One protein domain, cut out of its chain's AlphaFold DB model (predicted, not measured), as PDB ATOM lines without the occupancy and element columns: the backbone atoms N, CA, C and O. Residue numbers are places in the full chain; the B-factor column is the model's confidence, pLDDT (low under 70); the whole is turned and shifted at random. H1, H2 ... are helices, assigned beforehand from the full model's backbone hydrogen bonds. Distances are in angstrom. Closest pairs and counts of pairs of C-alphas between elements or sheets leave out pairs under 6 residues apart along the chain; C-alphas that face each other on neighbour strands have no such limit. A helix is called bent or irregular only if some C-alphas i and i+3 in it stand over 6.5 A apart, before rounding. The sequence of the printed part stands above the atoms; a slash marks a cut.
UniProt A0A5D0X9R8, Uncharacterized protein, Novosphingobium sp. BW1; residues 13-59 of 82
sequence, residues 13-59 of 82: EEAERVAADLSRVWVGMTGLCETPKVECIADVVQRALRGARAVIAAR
ATOM      1  N   GLU A  13     223.067 170.222 151.544       93.62
ATOM      2  CA  GLU A  13     223.115 171.060 152.753       93.62
ATOM      3  C   GLU A  13     221.838 171.895 152.946       93.62
ATOM      4  O   GLU A  13     221.338 172.054 154.059       93.62
ATOM      5  N   GLU A  14     221.267 172.434 151.867       94.06
ATOM      6  CA  GLU A  14     219.991 173.153 151.946       94.06
ATOM      7  C   GLU A  14     218.829 172.209 152.268       94.06
ATOM      8  O   GLU A  14     217.948 172.566 153.050       94.06
ATOM      9  N   ALA A  15     218.845 170.989 151.726       94.38
ATOM     10  CA  ALA A  15     217.871 169.961 152.076       94.38
ATOM     11  C   ALA A  15     217.968 169.565 153.559       94.38
ATOM     12  O   ALA A  15     216.932 169.376 154.192       94.38
ATOM     13  N   GLU A  16     219.170 169.511 154.143       96.31
ATOM     14  CA  GLU A  16     219.356 169.287 155.582       96.31
ATOM     15  C   GLU A  16     218.779 170.422 156.433       96.31
ATOM     16  O   GLU A  16     218.172 170.159 157.471       96.31
ATOM     17  N   ARG A  17     218.893 171.683 155.993       95.94
ATOM     18  CA  ARG A  17     218.261 172.819 156.692       95.94
ATOM     19  C   ARG A  17     216.738 172.703 156.685       95.94
ATOM     20  O   ARG A  17     216.111 172.832 157.734       95.94
ATOM     21  N   VAL A  18     216.149 172.384 155.530       95.31
ATOM     22  CA  VAL A  18     214.700 172.137 155.413       95.31
ATOM     23  C   VAL A  18     214.282 170.934 156.261       95.31
ATOM     24  O   VAL A  18     213.254 170.972 156.936       95.31
ATOM     25  N   ALA A  19     215.087 169.872 156.274       96.44
ATOM     26  CA  ALA A  19     214.850 168.688 157.086       96.44
ATOM     27  C   ALA A  19     214.908 168.983 158.590       96.44
ATOM     28  O   ALA A  19     214.077 168.478 159.347       96.44
ATOM     29  N   ALA A  20     215.839 169.832 159.028       96.44
ATOM     30  CA  ALA A  20     215.925 170.281 160.410       96.44
ATOM     31  C   ALA A  20     214.668 171.069 160.814       96.44
ATOM     32  O   ALA A  20     214.129 170.841 161.897       96.44
ATOM     33  N   ASP A  21     214.136 171.922 159.940       95.56
ATOM     34  CA  ASP A  21     212.866 172.606 160.201       95.56
ATOM     35  C   ASP A  21     211.676 171.632 160.222       95.56
ATOM     36  O   ASP A  21     210.856 171.691 161.140       95.56
ATOM     37  N   LEU A  22     211.616 170.672 159.290       95.06
ATOM     38  CA  LEU A  22     210.576 169.637 159.269       95.06
ATOM     39  C   LEU A  22     210.602 168.777 160.543       95.06
ATOM     40  O   LEU A  22     209.553 168.404 161.069       95.06
ATOM     41  N   SER A  23     211.793 168.496 161.077       95.44
ATOM     42  CA  SER A  23     211.972 167.694 162.291       95.44
ATOM     43  C   SER A  23     211.259 168.301 163.511       95.44
ATOM     44  O   SER A  23     210.749 167.565 164.358       95.44
ATOM     45  N   ARG A  24     211.136 169.637 163.566       94.81
ATOM     46  CA  ARG A  24     210.461 170.365 164.655       94.81
ATOM     47  C   ARG A  24     208.955 170.137 164.680       94.81
ATOM     48  O   ARG A  24     208.348 170.204 165.744       94.81
ATOM     49  N   VAL A  25     208.353 169.882 163.520       94.94
ATOM     50  CA  VAL A  25     206.903 169.669 163.376       94.94
ATOM     51  C   VAL A  25     206.541 168.205 163.137       94.94
ATOM     52  O   VAL A  25     205.360 167.873 163.079       94.94
ATOM     53  N   TRP A  26     207.534 167.316 163.037       94.38
ATOM     54  CA  TRP A  26     207.354 165.923 162.631       94.38
ATOM     55  C   TRP A  26     206.330 165.165 163.481       94.38
ATOM     56  O   TRP A  26     205.397 164.578 162.935       94.38
ATOM     57  N   VAL A  27     206.467 165.213 164.809       93.06
ATOM     58  CA  VAL A  27     205.563 164.521 165.746       93.06
ATOM     59  C   VAL A  27     204.126 165.018 165.588       93.06
ATOM     60  O   VAL A  27     203.204 164.219 165.466       93.06
ATOM     61  N   GLY A  28     203.932 166.338 165.517       93.81
ATOM     62  CA  GLY A  28     202.603 166.931 165.348       93.81
ATOM     63  C   GLY A  28     201.976 166.625 163.985       93.81
ATOM     64  O   GLY A  28     200.770 166.432 163.897       93.81
ATOM     65  N   MET A  29     202.793 166.547 162.932       93.56
ATOM     66  CA  MET A  29     202.340 166.275 161.567       93.56
ATOM     67  C   MET A  29     202.023 164.794 161.327       93.56
ATOM     68  O   MET A  29     201.105 164.477 160.576       93.56
ATOM     69  N   THR A  30     202.793 163.882 161.924       93.00
ATOM     70  CA  THR A  30     202.716 162.439 161.633       93.00
ATOM     71  C   THR A  30     202.025 161.626 162.724       93.00
ATOM     72  O   THR A  30     201.634 160.488 162.475       93.00
ATOM     73  N   GLY A  31     201.892 162.173 163.936       91.94
ATOM     74  CA  GLY A  31     201.420 161.438 165.112       91.94
ATOM     75  C   GLY A  31     202.407 160.381 165.622       91.94
ATOM     76  O   GLY A  31     202.067 159.622 166.527       91.94
ATOM     77  N   LEU A  32     203.613 160.307 165.052       91.62
ATOM     78  CA  LEU A  32     204.665 159.396 165.497       91.62
ATOM     79  C   LEU A  32     205.377 159.970 166.722       91.62
ATOM     80  O   LEU A  32     205.646 161.166 166.783       91.62
ATOM     81  N   CYS A  33     205.729 159.107 167.677       89.94
ATOM     82  CA  CYS A  33     206.407 159.519 168.910       89.94
ATOM     83  C   CYS A  33     207.875 159.915 168.700       89.94
ATOM     84  O   CYS A  33     208.441 160.620 169.531       89.94
ATOM     85  N   GLU A  34     208.493 159.451 167.614       93.25
ATOM     86  CA  GLU A  34     209.909 159.663 167.334       93.25
ATOM     87  C   GLU A  34     210.100 160.396 166.010       93.25
ATOM     88  O   GLU A  34     209.471 160.085 164.993       93.25
ATOM     89  N   THR A  35     211.011 161.365 166.030       94.00
ATOM     90  CA  THR A  35     211.458 162.068 164.833       94.00
ATOM     91  C   THR A  35     212.664 161.337 164.238       94.00
ATOM     92  O   THR A  35     213.651 161.129 164.950       94.00
ATOM     93  N   PRO A  36     212.630 160.953 162.948       94.25
ATOM     94  CA  PRO A  36     213.781 160.385 162.260       94.25
ATOM     95  C   PRO A  36     214.978 161.336 162.265       94.25
ATOM     96  O   PRO A  36     214.840 162.549 162.433       94.25
ATOM     97  N   LYS A  37     216.172 160.794 162.011       96.38
ATOM     98  CA  LYS A  37     217.372 161.618 161.851       96.38
ATOM     99  C   LYS A  37     217.208 162.610 160.696       96.38
ATOM    100  O   LYS A  37     216.590 162.293 159.680       96.38
ATOM    101  N   VAL A  38     217.831 163.780 160.841       94.94
ATOM    102  CA  VAL A  38     217.780 164.868 159.849       94.94
ATOM    103  C   VAL A  38     218.235 164.393 158.467       94.94
ATOM    104  O   VAL A  38     217.564 164.693 157.489       94.94
ATOM    105  N   GLU A  39     219.290 163.579 158.394       95.25
ATOM    106  CA  GLU A  39     219.782 162.956 157.153       95.25
ATOM    107  C   GLU A  39     218.696 162.141 156.422       95.25
ATOM    108  O   GLU A  39     218.466 162.326 155.230       95.25
ATOM    109  N   CYS A  40     217.919 161.331 157.149       95.62
ATOM    110  CA  CYS A  40     216.819 160.563 156.561       95.62
ATOM    111  C   CYS A  40     215.686 161.467 156.060       95.62
ATOM    112  O   CYS A  40     215.065 161.193 155.034       95.62
ATOM    113  N   ILE A  41     215.399 162.549 156.786       95.94
ATOM    114  CA  ILE A  41     214.393 163.525 156.367       95.94
ATOM    115  C   ILE A  41     214.884 164.289 155.124       95.94
ATOM    116  O   ILE A  41     214.096 164.518 154.206       95.94
ATOM    117  N   ALA A  42     216.173 164.626 155.044       94.94
ATOM    118  CA  ALA A  42     216.777 165.293 153.892       94.94
ATOM    119  C   ALA A  42     216.677 164.431 152.624       94.94
ATOM    120  O   ALA A  42     216.274 164.934 151.571       94.94
ATOM    121  N   ASP A  43     216.927 163.124 152.730       95.94
ATOM    122  CA  ASP A  43     216.736 162.175 151.626       95.94
ATOM    123  C   ASP A  43     215.287 162.164 151.112       95.94
ATOM    124  O   ASP A  43     215.034 162.171 149.900       95.94
ATOM    125  N   VAL A  44     214.313 162.195 152.030       94.69
ATOM    126  CA  VAL A  44     212.888 162.279 151.682       94.69
ATOM    127  C   VAL A  44     212.581 163.595 150.970       94.69
ATOM    128  O   VAL A  44     211.918 163.574 149.931       94.69
ATOM    129  N   VAL A  45     213.095 164.724 151.467       94.69
ATOM    130  CA  VAL A  45     212.932 166.042 150.833       94.69
ATOM    131  C   VAL A  45     213.496 166.027 149.412       94.69
ATOM    132  O   VAL A  45     212.802 166.417 148.472       94.69
ATOM    133  N   GLN A  46     214.707 165.505 149.208       93.88
ATOM    134  CA  GLN A  46     215.297 165.416 147.871       93.88
ATOM    135  C   GLN A  46     214.484 164.536 146.924       93.88
ATOM    136  O   GLN A  46     214.289 164.881 145.751       93.88
ATOM    137  N   ARG A  47     213.989 163.397 147.419       95.25
ATOM    138  CA  ARG A  47     213.146 162.500 146.630       95.25
ATOM    139  C   ARG A  47     211.816 163.155 146.269       95.25
ATOM    140  O   ARG A  47     211.392 163.048 145.117       95.25
ATOM    141  N   ALA A  48     211.192 163.859 147.209       94.06
ATOM    142  CA  ALA A  48     209.952 164.591 146.987       94.06
ATOM    143  C   ALA A  48     210.139 165.706 145.950       94.06
ATOM    144  O   ALA A  48     209.360 165.784 145.004       94.06
ATOM    145  N   LEU A  49     211.212 166.498 146.053       93.50
ATOM    146  CA  LEU A  49     211.527 167.543 145.074       93.50
ATOM    147  C   LEU A  49     211.787 166.963 143.681       93.50
ATOM    148  O   LEU A  49     211.306 167.505 142.688       93.50
ATOM    149  N   ARG A  50     212.486 165.825 143.586       91.31
ATOM    150  CA  ARG A  50     212.664 165.115 142.309       91.31
ATOM    151  C   ARG A  50     211.319 164.691 141.708       91.31
ATOM    152  O   ARG A  50     211.103 164.889 140.515       91.31
ATOM    153  N   GLY A  51     210.423 164.135 142.524       93.44
ATOM    154  CA  GLY A  51     209.071 163.766 142.102       93.44
ATOM    155  C   GLY A  51     208.243 164.976 141.666       93.44
ATOM    156  O   GLY A  51     207.630 164.946 140.604       93.44
ATOM    157  N   ALA A  52     208.292 166.070 142.429       90.38
ATOM    158  CA  ALA A  52     207.604 167.316 142.108       90.38
ATOM    159  C   ALA A  52     208.045 167.872 140.748       90.38
ATOM    160  O   ALA A  52     207.199 168.237 139.938       90.38
ATOM    161  N   ARG A  53     209.352 167.854 140.452       89.12
ATOM    162  CA  ARG A  53     209.877 168.253 139.136       89.12
ATOM    163  C   ARG A  53     209.339 167.372 138.009       89.12
ATOM    164  O   ARG A  53     208.931 167.905 136.985       89.12
ATOM    165  N   ALA A  54     209.290 166.053 138.202       88.81
ATOM    166  CA  ALA A  54     208.727 165.142 137.204       88.81
ATOM    167  C   ALA A  54     207.235 165.421 136.949       88.81
ATOM    168  O   ALA A  54     206.798 165.431 135.803       88.81
ATOM    169  N   VAL A  55     206.470 165.711 138.005       91.00
ATOM    170  CA  VAL A  55     205.056 166.097 137.893       91.00
ATOM    171  C   VAL A  55     204.899 167.426 137.157       91.00
ATOM    172  O   VAL A  55     204.032 167.528 136.299       91.00
ATOM    173  N   ILE A  56     205.719 168.435 137.469       87.31
ATOM    174  CA  ILE A  56     205.688 169.743 136.796       87.31
ATOM    175  C   ILE A  56     206.025 169.590 135.310       87.31
ATOM    176  O   ILE A  56     205.296 170.118 134.480       87.31
ATOM    177  N   ALA A  57     207.070 168.829 134.978       85.06
ATOM    178  CA  ALA A  57     207.484 168.582 133.596       85.06
ATOM    179  C   ALA A  57     206.434 167.811 132.776       85.06
ATOM    180  O   ALA A  57     206.382 167.955 131.561       85.06
ATOM    181  N   ALA A  58     205.602 166.996 133.430       86.88
ATOM    182  CA  ALA A  58     204.524 166.252 132.784       86.88
ATOM    183  C   ALA A  58     203.229 167.065 132.606       86.88
ATOM    184  O   ALA A  58     202.265 166.545 132.040       86.88
ATOM    185  N   ARG A  59     203.160 168.309 133.107       86.31
ATOM    186  CA  ARG A  59     201.977 169.154 132.910       86.31
ATOM    187  C   ARG A  59     201.881 169.526 131.427       86.31
ATOM    188  O   ARG A  59     202.858 170.050 130.896       86.31
TER     189      ARG A  59
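This is residues 13 to 59 of the 82 residues of an uncharacterized protein of Novosphingobium sp. BW1 (UniProt A0A5D0X9R8). Two helices pack crosswise, the first part of H1 over the first part of H2, and a short link loops between them. H1 kinks near residue 24, and residues 28 to 33, of which 28 to 30 belong to H1, stick out; residues 50 to 59, of which 50 to 57 belong to H2, stick out as a long arm. The printed part has 47 residues with two named helices, H1 then H2, and no named strand; the class is all helix. The whole is loose, with a radius of gyration of the C-alphas of 12.2 A, and flat in outline, spanning 37 by 24 by 13 A.

H1 runs from Glu 13, with its C-alpha at (223.115, 171.060, 152.753), to Thr 30, and measures 23.9 A from first to last C-alpha. It is irregular: C-alphas 24 and 27 are 7.7 A apart, and it has a kink of 56 degrees near residue 24. H2, residues 38 to 57, begins with C-alpha 38 at (217.780, 164.868, 159.849) and ends with C-alpha 57 at (207.484, 168.582, 133.596), 28.4 A away.

H1 and H2 touch, with 19 pairs of C-alphas within 8 A. H1 touches H2 with residues 15 to 23 alone, and H2 touches H1 with residues 38 to 46 alone. The closest C-alphas of the two are those of Ala 19 and Ala 42, 5.0 A apart. Their lines are about perpendicular, at 81 degrees, the line of H1 being a rough one. In H2 every O i to N i+4 pair is within hydrogen-bond range; in H1, 10 of 14 are.

The two C-alphas farthest apart are those of Cys 33 and Arg 59, at 37.5 A. Without the stretches that stand free, residues 28 to 33 and 50 to 59, the body spans 22 by 14 by 12 A. The link from H1 to H2 has 7 residues and is short, and the printed part has no cut. The mean pLDDT of the printed part is 93.3, and no printed residue is under 70.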